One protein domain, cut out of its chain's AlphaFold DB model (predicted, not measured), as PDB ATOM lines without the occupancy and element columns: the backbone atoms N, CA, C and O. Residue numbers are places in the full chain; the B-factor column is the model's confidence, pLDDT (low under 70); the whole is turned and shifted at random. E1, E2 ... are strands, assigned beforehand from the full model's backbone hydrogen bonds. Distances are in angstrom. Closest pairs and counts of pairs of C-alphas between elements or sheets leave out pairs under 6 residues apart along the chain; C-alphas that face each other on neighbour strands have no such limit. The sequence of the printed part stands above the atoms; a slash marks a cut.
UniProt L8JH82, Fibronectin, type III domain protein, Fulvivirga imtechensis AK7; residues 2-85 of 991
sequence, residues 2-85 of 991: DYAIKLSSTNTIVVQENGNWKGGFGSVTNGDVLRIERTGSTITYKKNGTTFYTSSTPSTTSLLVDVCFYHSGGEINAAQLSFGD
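What this domain is: This is residues 2 to 85 of the 991 residues of the protein "Fibronectin, type III domain protein" of Fulvivirga imtechensis AK7 (UniProt L8JH82). Two small three-stranded sheets, E1 E2 E3 and E4 E5 E6, stand face to face as a sandwich, their strands at a small angle of 14 degrees to each other. A long stretch without named elements, residues 55 to 85, runs past the side where E1 and E4 are and folds back on itself to a loose end. The printed part has 84 residues with six named strands, E1 to E6 in order along the chain, and no named helix; both sheets are antiparallel, and the class is all strand, though under half of the residues, 36 of 84, are in named elements. The whole is compact, with a radius of gyration of the C-alphas of 13.0 A, and rounded, with spans of 35 by 27 by 24 A.

Where its parts are: In the first sheet, E1 is residues 3 to 7, 13.8 A long, beginning with C-alpha 3 at (50.038, 96.781, 78.002). E2 is residues 12 to 17, 16.6 A long, and E3, the longest strand by residues, is residues 20 to 27, 19.5 A long. E3 bends by 51 degrees at residue 23. In the second sheet, E4 is residues 34 to 39, 16.3 A; E5 is residues 42 to 47, 17.0 A; and E6 is residues 50 to 54, 11.0 A, ending with C-alpha 54 at (57.983, 101.132, 83.822).

How they stand to each other: E1 E2 E3 is a meander, each strand the antiparallel neighbour of the one before, with edge strands E1 and E3. Across the hairpin of E1 and E2, at 159 degrees, N 4 and O 16 are within hydrogen-bond range at 2.8 A. Across the hairpin of E2 and E3, at 156 degrees, N 13 and O 26 are 2.8 A apart. E4 E5 E6 is a second meander, strongly twisted. Across the hairpin of E4 and E5, N 46 and O 35 are within hydrogen-bond range at 2.8 A, and across the hairpin of E5 and E6, N 45 and O 53 are within hydrogen-bond range at 2.8 A. The parts of the two sheets that face each other are 10.4 A centre to centre, their best planes 14 degrees apart. The closest C-alphas of E1 and E4 are those of Ala 4 and Ile 36, 7.6 A; those of E3 and E6 are Phe 25 and Phe 52, 6.8 A. E1 and E6 are apart.

The domain as a whole: The two C-alphas farthest apart are those of Thr 10 and Asp 85, 40.0 A. The printed part has no cut. The chain changes sheets at the link E3 to E4, which is short; the other links between strands are tight. The mean pLDDT of the printed part is 81.5, and residues 77 to 78 and 82 to 85 are under 70.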
ATOM      1  N   ASP A   2      46.131  95.576  77.172       84.25
ATOM      2  CA  ASP A   2      46.354  95.879  78.591       84.25
ATOM      3  C   ASP A   2      47.702  96.566  78.812       84.25
ATOM      4  O   ASP A   2      47.799  97.513  79.587       84.25
ATOM      5  N   TYR A   3      48.709  96.179  78.025       89.75
ATOM      6  CA  TYR A   3      50.038  96.781  78.002       89.75
ATOM      7  C   TYR A   3      50.505  96.915  76.547       89.75
ATOM      8  O   TYR A   3      50.697  95.906  75.875       89.75
ATOM      9  N   ALA A   4      50.685  98.141  76.039       89.88
ATOM     10  CA  ALA A   4      50.986  98.366  74.622       89.88
ATOM     11  C   ALA A   4      51.997  99.489  74.357       89.88
ATOM     12  O   ALA A   4      52.022 100.514  75.044       89.88
ATOM     13  N   ILE A   5      52.780  99.308  73.286       89.94
ATOM     14  CA  ILE A   5      53.563 100.364  72.640       89.94
ATOM     15  C   ILE A   5      52.875 100.728  71.327       89.94
ATOM     16  O   ILE A   5      52.679  99.879  70.463       89.94
ATOM     17  N   LYS A   6      52.542 102.005  71.164       87.00
ATOM     18  CA  LYS A   6      51.973 102.576  69.947       87.00
ATOM     19  C   LYS A   6      52.988 103.485  69.266       87.00
ATOM     20  O   LYS A   6      53.570 104.362  69.901       87.00
ATOM     21  N   LEU A   7      53.128 103.329  67.954       85.06
ATOM     22  CA  LEU A   7      53.823 104.285  67.098       85.06
ATOM     23  C   LEU A   7      52.796 105.220  66.455       85.06
ATOM     24  O   LEU A   7      51.801 104.780  65.879       85.06
ATOM     25  N   SER A   8      52.995 106.525  66.618       78.69
ATOM     26  CA  SER A   8      52.162 107.541  65.961       78.69
ATOM     27  C   SER A   8      52.581 107.753  64.502       78.69
ATOM     28  O   SER A   8      53.667 107.350  64.098       78.69
ATOM     29  N   SER A   9      51.747 108.447  63.720       78.62
ATOM     30  CA  SER A   9      52.031 108.785  62.315       78.62
ATOM     31  C   SER A   9      53.276 109.663  62.114       78.62
ATOM     32  O   SER A   9      53.765 109.781  60.996       78.62
ATOM     33  N   THR A  10      53.819 110.255  63.181       79.31
ATOM     34  CA  THR A  10      55.091 110.999  63.189       79.31
ATOM     35  C   THR A  10      56.254 110.180  63.760       79.31
ATOM     36  O   THR A  10      57.263 110.747  64.177       79.31
ATOM     37  N   ASN A  11      56.115 108.850  63.828       83.38
ATOM     38  CA  ASN A  11      57.090 107.901  64.379       83.38
ATOM     39  C   ASN A  11      57.446 108.129  65.857       83.38
ATOM     40  O   ASN A  11      58.492 107.689  66.330       83.38
ATOM     41  N   THR A  12      56.586 108.800  66.627       86.75
ATOM     42  CA  THR A  12      56.766 108.967  68.078       86.75
ATOM     43  C   THR A  12      56.279 107.719  68.821       86.75
ATOM     44  O   THR A  12      55.183 107.235  68.525       86.75
ATOM     45  N   ILE A  13      57.074 107.227  69.777       90.88
ATOM     46  CA  ILE A  13      56.783 106.082  70.649       90.88
ATOM     47  C   ILE A  13      55.867 106.537  71.779       90.88
ATOM     48  O   ILE A  13      56.151 107.517  72.468       90.88
ATOM     49  N   VAL A  14      54.781 105.807  71.990       88.88
ATOM     50  CA  VAL A  14      53.778 106.107  73.010       88.88
ATOM     51  C   VAL A  14      53.432 104.836  73.778       88.88
ATOM     52  O   VAL A  14      53.251 103.784  73.172       88.88
ATOM     53  N   VAL A  15      53.312 104.929  75.104       90.94
ATOM     54  CA  VAL A  15      52.820 103.821  75.939       90.94
ATOM     55  C   VAL A  15      51.338 103.995  76.232       90.94
ATOM     56  O   VAL A  15      50.884 105.083  76.614       90.94
ATOM     57  N   GLN A  16      50.599 102.899  76.081       87.62
ATOM     58  CA  GLN A  16      49.193 102.800  76.434       87.62
ATOM     59  C   GLN A  16      48.978 101.578  77.331       87.62
ATOM     60  O   GLN A  16      49.429 100.482  77.010       87.62
ATOM     61  N   GLU A  17      48.277 101.769  78.446       90.31
ATOM     62  CA  GLU A  17      47.950 100.692  79.385       90.31
ATOM     63  C   GLU A  17      46.455 100.708  79.683       90.31
ATOM     64  O   GLU A  17      45.902 101.771  79.990       90.31
ATOM     65  N   ASN A  18      45.799  99.552  79.567       83.69
ATOM     66  CA  ASN A  18      44.347  99.385  79.703       83.69
ATOM     67  C   ASN A  18      43.557 100.450  78.915       83.69
ATOM     68  O   ASN A  18      42.604 101.046  79.413       83.69
ATOM     69  N   GLY A  19      44.021 100.771  77.702       78.19
ATOM     70  CA  GLY A  19      43.414 101.788  76.835       78.19
ATOM     71  C   GLY A  19      43.727 103.256  77.178       78.19
ATOM     72  O   GLY A  19      43.353 104.137  76.404       78.19
ATOM     73  N   ASN A  20      44.467 103.558  78.250       82.81
ATOM     74  CA  ASN A  20      44.786 104.933  78.663       82.81
ATOM     75  C   ASN A  20      46.201 105.373  78.259       82.81
ATOM     76  O   ASN A  20      47.164 104.621  78.400       82.81
ATOM     77  N   TRP A  21      46.335 106.624  77.809       83.81
ATOM     78  CA  TRP A  21      47.602 107.211  77.359       83.81
ATOM     79  C   TRP A  21      48.516 107.554  78.540       83.81
ATOM     80  O   TRP A  21      48.115 108.299  79.434       83.81
ATOM     81  N   LYS A  22      49.753 107.040  78.534       86.38
ATOM     82  CA  LYS A  22      50.732 107.270  79.615       86.38
ATOM     83  C   LYS A  22      51.804 108.313  79.282       86.38
ATOM     84  O   LYS A  22      52.444 108.823  80.194       86.38
ATOM     85  N   GLY A  23      51.965 108.667  78.005       82.56
ATOM     86  CA  GLY A  23      52.880 109.720  77.547       82.56
ATOM     87  C   GLY A  23      53.608 109.368  76.248       82.56
ATOM     88  O   GLY A  23      53.525 108.235  75.772       82.56
ATOM     89  N   GLY A  24      54.306 110.350  75.669       84.94
ATOM     90  CA  GLY A  24      55.204 110.159  74.524       84.94
ATOM     91  C   GLY A  24      56.663 110.049  74.976       84.94
ATOM     92  O   GLY A  24      57.116 110.861  75.780       84.94
ATOM     93  N   PHE A  25      57.395 109.065  74.454       88.88
ATOM     94  CA  PHE A  25      58.720 108.656  74.938       88.88
ATOM     95  C   PHE A  25      59.779 108.651  73.821       88.88
ATOM     96  O   PHE A  25      60.536 107.697  73.649       88.88
ATOM     97  N   GLY A  26      59.835 109.743  73.053       85.38
ATOM     98  CA  GLY A  26      60.781 109.922  71.943       85.38
ATOM     99  C   GLY A  26      60.290 109.324  70.622       85.38
ATOM    100  O   GLY A  26      59.121 108.970  70.495       85.38
ATOM    101  N   SER A  27      61.159 109.244  69.614       85.56
ATOM    102  CA  SER A  27      60.827 108.721  68.279       85.56
ATOM    103  C   SER A  27      61.563 107.425  67.941       85.56
ATOM    104  O   SER A  27      62.610 107.115  68.519       85.56
ATOM    105  N   VAL A  28      61.010 106.659  67.004       83.81
ATOM    106  CA  VAL A  28      61.607 105.444  66.442       83.81
ATOM    107  C   VAL A  28      62.284 105.754  65.102       83.81
ATOM    108  O   VAL A  28      61.833 106.618  64.351       83.81
ATOM    109  N   THR A  29      63.379 105.057  64.819       84.12
ATOM    110  CA  THR A  29      64.103 105.057  63.541       84.12
ATOM    111  C   THR A  29      64.247 103.622  63.030       84.12
ATOM    112  O   THR A  29      64.134 102.674  63.808       84.12
ATOM    113  N   ASN A  30      64.468 103.442  61.723       80.56
ATOM    114  CA  ASN A  30      64.553 102.105  61.129       80.56
ATOM    115  C   ASN A  30      65.686 101.282  61.763       80.56
ATOM    116  O   ASN A  30      66.834 101.723  61.786       80.56
ATOM    117  N   GLY A  31      65.347 100.085  62.248       75.25
ATOM    118  CA  GLY A  31      66.263  99.172  62.943       75.25
ATOM    119  C   GLY A  31      66.160  99.197  64.473       75.25
ATOM    120  O   GLY A  31      66.745  98.336  65.124       75.25
ATOM    121  N   ASP A  32      65.406 100.134  65.057       84.69
ATOM    122  CA  ASP A  32      65.139 100.133  66.497       84.69
ATOM    123  C   ASP A  32      64.222  98.963  66.907       84.69
ATOM    124  O   ASP A  32      63.176  98.732  66.302       84.69
ATOM    125  N   VAL A  33      64.573  98.270  67.993       84.38
ATOM    126  CA  VAL A  33      63.818  97.151  68.574       84.38
ATOM    127  C   VAL A  33      63.060  97.616  69.814       84.38
ATOM    128  O   VAL A  33      63.653  98.120  70.773       84.38
ATOM    129  N   LEU A  34      61.745  97.413  69.822       87.81
ATOM    130  CA  LEU A  34      60.867  97.745  70.945       87.81
ATOM    131  C   LEU A  34      60.436  96.468  71.669       87.81
ATOM    132  O   LEU A  34      60.081  95.483  71.029       87.81
ATOM    133  N   ARG A  35      60.477  96.479  73.007       88.56
ATOM    134  CA  ARG A  35      60.146  95.315  73.844       88.56
ATOM    135  C   ARG A  35      59.248  95.711  75.012       88.56
ATOM    136  O   ARG A  35      59.520  96.699  75.693       88.56
ATOM    137  N   ILE A  36      58.234  94.888  75.268       89.94
ATOM    138  CA  ILE A  36      57.485  94.851  76.527       89.94
ATOM    139  C   ILE A  36      57.958  93.605  77.278       89.94
ATOM    140  O   ILE A  36      57.972  92.519  76.707       89.94
ATOM    141  N   GLU A  37      58.405  93.763  78.520       88.06
ATOM    142  CA  GLU A  37      59.005  92.682  79.309       88.06
ATOM    143  C   GLU A  37      58.338  92.579  80.679       88.06
ATOM    144  O   GLU A  37      58.188  93.592  81.373       88.06
ATOM    145  N   ARG A  38      57.961  91.351  81.064       83.31
ATOM    146  CA  ARG A  38      57.452  91.021  82.396       83.31
ATOM    147  C   ARG A  38      58.514  90.272  83.190       83.31
ATOM    148  O   ARG A  38      58.936  89.196  82.781       83.31
ATOM    149  N   THR A  39      58.857  90.793  84.364       79.81
ATOM    150  CA  THR A  39      59.703  90.093  85.341       79.81
ATOM    151  C   THR A  39      58.939  90.002  86.655       79.81
ATOM    152  O   THR A  39      58.638  91.023  87.278       79.81
ATOM    153  N   GLY A  40      58.561  88.787  87.061       81.44
ATOM    154  CA  GLY A  40      57.599  88.593  88.150       81.44
ATOM    155  C   GLY A  40      56.234  89.175  87.770       81.44
ATOM    156  O   GLY A  40      55.633  88.734  86.797       81.44
ATOM    157  N   SER A  41      55.743  90.184  88.496       80.56
ATOM    158  CA  SER A  41      54.504  90.912  88.162       80.56
ATOM    159  C   SER A  41      54.726  92.298  87.539       80.56
ATOM    160  O   SER A  41      53.761  92.971  87.184       80.56
ATOM    161  N   THR A  42      55.971  92.745  87.370       84.75
ATOM    162  CA  THR A  42      56.279  94.101  86.881       84.75
ATOM    163  C   THR A  42      56.418  94.131  85.363       84.75
ATOM    164  O   THR A  42      57.145  93.310  84.805       84.75
ATOM    165  N   ILE A  43      55.786  95.114  84.706       92.25
ATOM    166  CA  ILE A  43      55.893  95.354  83.258       92.25
ATOM    167  C   ILE A  43      56.822  96.539  82.968       92.25
ATOM    168  O   ILE A  43      56.667  97.621  83.539       92.25
ATOM    169  N   THR A  44      57.771  96.352  82.050       90.75
ATOM    170  CA  THR A  44      58.688  97.403  81.578       90.75
ATOM    171  C   THR A  44      58.700  97.512  80.056       90.75
ATOM    172  O   THR A  44      58.559  96.518  79.345       90.75
ATOM    173  N   TYR A  45      58.894  98.734  79.560       93.50
ATOM    174  CA  TYR A  45      58.892  99.086  78.143       93.50
ATOM    175  C   TYR A  45      60.264  99.606  77.733       93.50
ATOM    176  O   TYR A  45      60.793 100.556  78.325       93.50
ATOM    177  N   LYS A  46      60.851  98.967  76.722       91.06
ATOM    178  CA  LYS A  46      62.253  99.142  76.339       91.06
ATOM    179  C   LYS A  46      62.406  99.474  74.860       91.06
ATOM    180  O   LYS A  46      61.671  98.954  74.022       91.06
ATOM    181  N   LYS A  47      63.411 100.297  74.551       90.75
ATOM    182  CA  LYS A  47      63.911 100.572  73.196       90.75
ATOM    183  C   LYS A  47      65.383 100.176  73.137       90.75
ATOM    184  O   LYS A  47      66.169 100.641  73.961       90.75
ATOM    185  N   ASN A  48      65.746  99.296  72.205       87.12
ATOM    186  CA  ASN A  48      67.091  98.723  72.053       87.12
ATOM    187  C   ASN A  48      67.668  98.212  73.388       87.12
ATOM    188  O   ASN A  48      68.818  98.469  73.730       87.12
ATOM    189  N   GLY A  49      66.825  97.553  74.191       81.12
ATOM    190  CA  GLY A  49      67.187  97.002  75.503       81.12
ATOM    191  C   GLY A  49      67.170  97.988  76.682       81.12
ATOM    192  O   GLY A  49      67.173  97.538  77.826       81.12
ATOM    193  N   THR A  50      67.078  99.302  76.450       86.31
ATOM    194  CA  THR A  50      67.028 100.313  77.528       86.31
ATOM    195  C   THR A  50      65.586 100.645  77.908       86.31
ATOM    196  O   THR A  50      64.778 100.960  77.033       86.31
ATOM    197  N   THR A  51      65.251 100.602  79.203       91.81
ATOM    198  CA  THR A  51      63.905 100.938  79.703       91.81
ATOM    199  C   THR A  51      63.644 102.433  79.605       91.81
ATOM    200  O   THR A  51      64.372 103.228  80.192       91.81
ATOM    201  N   PHE A  52      62.574 102.808  78.906       90.31
ATOM    202  CA  PHE A  52      62.106 104.196  78.848       90.31
ATOM    203  C   PHE A  52      60.826 104.420  79.661       90.31
ATOM    204  O   PHE A  52      60.509 105.562  79.988       90.31
ATOM    205  N   TYR A  53      60.098 103.356  80.014       92.69
ATOM    206  CA  TYR A  53      58.937 103.439  80.897       92.69
ATOM    207  C   TYR A  53      58.743 102.140  81.689       92.69
ATOM    208  O   TYR A  53      58.926 101.047  81.158       92.69
ATOM    209  N   THR A  54      58.342 102.261  82.953       92.62
ATOM    210  CA  THR A  54      57.983 101.132  83.822       92.62
ATOM    211  C   THR A  54      56.546 101.315  84.271       92.62
ATOM    212  O   THR A  54      56.186 102.393  84.751       92.62
ATOM    213  N   SER A  55      55.735 100.269  84.120       89.62
ATOM    214  CA  SER A  55      54.341 100.312  84.536       89.62
ATOM    215  C   SER A  55      54.233 100.463  86.047       89.62
ATOM    216  O   SER A  55      54.947  99.812  86.809       89.62
ATOM    217  N   SER A  56      53.288 101.292  86.482       84.31
ATOM    218  CA  SER A  56      52.870 101.345  87.888       84.31
ATOM    219  C   SER A  56      51.783 100.312  88.216       84.31
ATOM    220  O   SER A  56      51.427 100.168  89.383       84.31
ATOM    221  N   THR A  57      51.276  99.582  87.213       82.81
ATOM    222  CA  THR A  57      50.202  98.591  87.368       82.81
ATOM    223  C   THR A  57      50.764  97.176  87.184       82.81
ATOM    224  O   THR A  57      51.144  96.824  86.064       82.81
ATOM    225  N   PRO A  58      50.825  96.338  88.236       80.12
ATOM    226  CA  PRO A  58      51.371  94.989  88.125       80.12
ATOM    227  C   PRO A  58      50.454  94.065  87.312       80.12
ATOM    228  O   PRO A  58      49.231  94.150  87.404       80.12
ATOM    229  N   SER A  59      51.059  93.149  86.559       82.56
ATOM    230  CA  SER A  59      50.379  92.057  85.866       82.56
ATOM    231  C   SER A  59      50.487  90.777  86.693       82.56
ATOM    232  O   SER A  59      51.586  90.361  87.063       82.56
ATOM    233  N   THR A  60      49.354  90.145  86.997       75.19
ATOM    234  CA  THR A  60      49.291  88.905  87.797       75.19
ATOM    235  C   THR A  60      48.653  87.734  87.059       75.19
ATOM    236  O   THR A  60      48.835  86.596  87.474       75.19
ATOM    237  N   THR A  61      47.971  87.984  85.946       73.56
ATOM    238  CA  THR A  61      47.324  86.967  85.110       73.56
ATOM    239  C   THR A  61      48.225  86.539  83.955       73.56
ATOM    240  O   THR A  61      49.238  87.186  83.667       73.56
ATOM    241  N   SER A  62      47.877  85.442  83.284       74.88
ATOM    242  CA  SER A  62      48.516  85.059  82.023       74.88
ATOM    243  C   SER A  62      48.284  86.140  80.968       74.88
ATOM    244  O   SER A  62      47.199  86.721  80.899       74.88
ATOM    245  N   LEU A  63      49.310  86.431  80.169       76.31
ATOM    246  CA  LEU A  63      49.255  87.439  79.113       76.31
ATOM    247  C   LEU A  63      49.491  86.786  77.754       76.31
ATOM    248  O   LEU A  63      50.325  85.891  77.627       76.31
ATOM    249  N   LEU A  64      48.791  87.296  76.745       76.50
ATOM    250  CA  LEU A  64      48.982  86.957  75.338       76.50
ATOM    251  C   LEU A  64      49.532  88.176  74.593       76.50
ATOM    252  O   LEU A  64      49.315  89.319  75.004       76.50
ATOM    253  N   VAL A  65      50.255  87.934  73.502       79.19
ATOM    254  CA  VAL A  65      50.740  88.999  72.615       79.19
ATOM    255  C   VAL A  65      49.687  89.263  71.538       79.19
ATOM    256  O   VAL A  65      49.210  88.325  70.907       79.19
ATOM    257  N   ASP A  66      49.349  90.535  71.327       83.00
ATOM    258  CA  ASP A  66      48.351  91.002  70.356       83.00
ATOM    259  C   ASP A  66      48.883  92.229  69.586       83.00
ATOM    260  O   ASP A  66      49.709  92.986  70.111       83.00
ATOM    261  N   VAL A  67      48.422  92.445  68.348       82.00
ATOM    262  CA  VAL A  67      48.873  93.533  67.461       82.00
ATOM    263  C   VAL A  67      47.708  94.195  66.714       82.00
ATOM    264  O   VAL A  67      46.778  93.537  66.265       82.00
ATOM    265  N   CYS A  68      47.764  95.521  66.540       80.50
ATOM    266  CA  CYS A  68      46.734  96.295  65.844       80.50
ATOM    267  C   CYS A  68      47.357  97.424  65.009       80.50
ATOM    268  O   CYS A  68      48.185  98.189  65.506       80.50
ATOM    269  N   PHE A  69      46.888  97.589  63.768       80.75
ATOM    270  CA  PHE A  69      47.290  98.664  62.856       80.75
ATOM    271  C   PHE A  69      46.110  99.595  62.575       80.75
ATOM    272  O   PHE A  69      45.033  99.141  62.209       80.75
ATOM    273  N   TYR A  70      46.301 100.906  62.749       77.12
ATOM    274  CA  TYR A  70      45.220 101.887  62.559       77.12
ATOM    275  C   TYR A  70      45.208 102.519  61.156       77.12
ATOM    276  O   TYR A  70      44.170 102.978  60.698       77.12
ATOM    277  N   HIS A  71      46.357 102.586  60.479       74.12
ATOM    278  CA  HIS A  71      46.476 103.162  59.133       74.12
ATOM    279  C   HIS A  71      46.920 102.073  58.156       74.12
ATOM    280  O   HIS A  71      47.739 101.220  58.506       74.12
ATOM    281  N   SER A  72      46.398 102.117  56.930       70.69
ATOM    282  CA  SER A  72      46.773 101.187  55.864       70.69
ATOM    283  C   SER A  72      48.249 101.351  55.486       70.69
ATOM    284  O   SER A  72      48.686 102.471  55.222       70.69
ATOM    285  N   GLY A  73      48.990 100.240  55.426       70.94
ATOM    286  CA  GLY A  73      50.414 100.211  55.063       70.94
ATOM    287  C   GLY A  73      51.398 100.217  56.241       70.94
ATOM    288  O   GLY A  73      52.596 100.324  56.011       70.94
ATOM    289  N   GLY A  74      50.922 100.111  57.488       71.31
ATOM    290  CA  GLY A  74      51.791  99.894  58.650       71.31
ATOM    291  C   GLY A  74      52.248  98.435  58.769       71.31
ATOM    292  O   GLY A  74      51.453  97.528  58.547       71.31
ATOM    293  N   GLU A  75      53.506  98.224  59.163       74.31
ATOM    294  CA  GLU A  75      54.116  96.898  59.335       74.31
ATOM    295  C   GLU A  75      54.836  96.766  60.692       74.31
ATOM    296  O   GLU A  75      55.411  97.730  61.201       74.31
ATOM    297  N   ILE A  76      54.800  95.567  61.287       73.62
ATOM    298  CA  ILE A  76      55.690  95.150  62.383       73.62
ATOM    299  C   ILE A  76      56.459  93.933  61.886       73.62
ATOM    300  O   ILE A  76      55.868  92.892  61.609       73.62
ATOM    301  N   ASN A  77      57.780  94.071  61.797       66.94
ATOM    302  CA  ASN A  77      58.657  93.056  61.230       66.94
ATOM    303  C   ASN A  77      59.421  92.297  62.329       66.94
ATOM    304  O   ASN A  77      59.955  92.907  63.253       66.94
ATOM    305  N   ALA A  78      59.482  90.964  62.195       69.31
ATOM    306  CA  ALA A  78      60.262  90.033  63.025       69.31
ATOM    307  C   ALA A  78      59.956  90.054  64.543       69.31
ATOM    308  O   ALA A  78      60.864  90.117  65.372       69.31
ATOM    309  N   ALA A  79      58.675  89.972  64.923       72.50
ATOM    310  CA  ALA A  79      58.282  89.832  66.327       72.50
ATOM    311  C   ALA A  79      58.783  88.501  66.933       72.50
ATOM    312  O   ALA A  79      58.638  87.444  66.321       72.50
ATOM    313  N   GLN A  80      59.357  88.550  68.141       73.12
ATOM    314  CA  GLN A  80      59.896  87.387  68.863       73.12
ATOM    315  C   GLN A  80      59.370  87.332  70.304       73.12
ATOM    316  O   GLN A  80      59.206  88.374  70.943       73.12
ATOM    317  N   LEU A  81      59.159  86.119  70.824       75.12
ATOM    318  CA  LEU A  81      58.748  85.846  72.206       75.12
ATOM    319  C   LEU A  81      59.670  84.801  72.854       75.12
ATOM    320  O   LEU A  81      60.263  83.982  72.157       75.12
ATOM    321  N   SER A  82      59.808  84.844  74.181       66.75
ATOM    322  CA  SER A  82      60.622  83.901  74.960       66.75
ATOM    323  C   SER A  82      59.927  83.592  76.288       66.75
ATOM    324  O   SER A  82      59.740  84.487  77.111       66.75
ATOM    325  N   PHE A  83      59.544  82.326  76.467       62.00
ATOM    326  CA  PHE A  83      59.144  81.706  77.735       62.00
ATOM    327  C   PHE A  83      60.195  80.622  78.058       62.00
ATOM    328  O   PHE A  83      60.723  80.023  77.123       62.00
ATOM    329  N   GLY A  84      60.578  80.423  79.323       47.00
ATOM    330  CA  GLY A  84      61.634  79.464  79.712       47.00
ATOM    331  C   GLY A  84      61.094  78.236  80.454       47.00
ATOM    332  O   GLY A  84      60.055  78.363  81.096       47.00
ATOM    333  N   ASP A  85      61.825  77.111  80.407       40.84
ATOM    334  CA  ASP A  85      61.550  75.842  81.123       40.84
ATOM    335  C   ASP A  85      62.853  75.258  81.757       40.84
ATOM    336  O   ASP A  85      63.917  75.494  81.167       40.84
TER     337      ASP A  85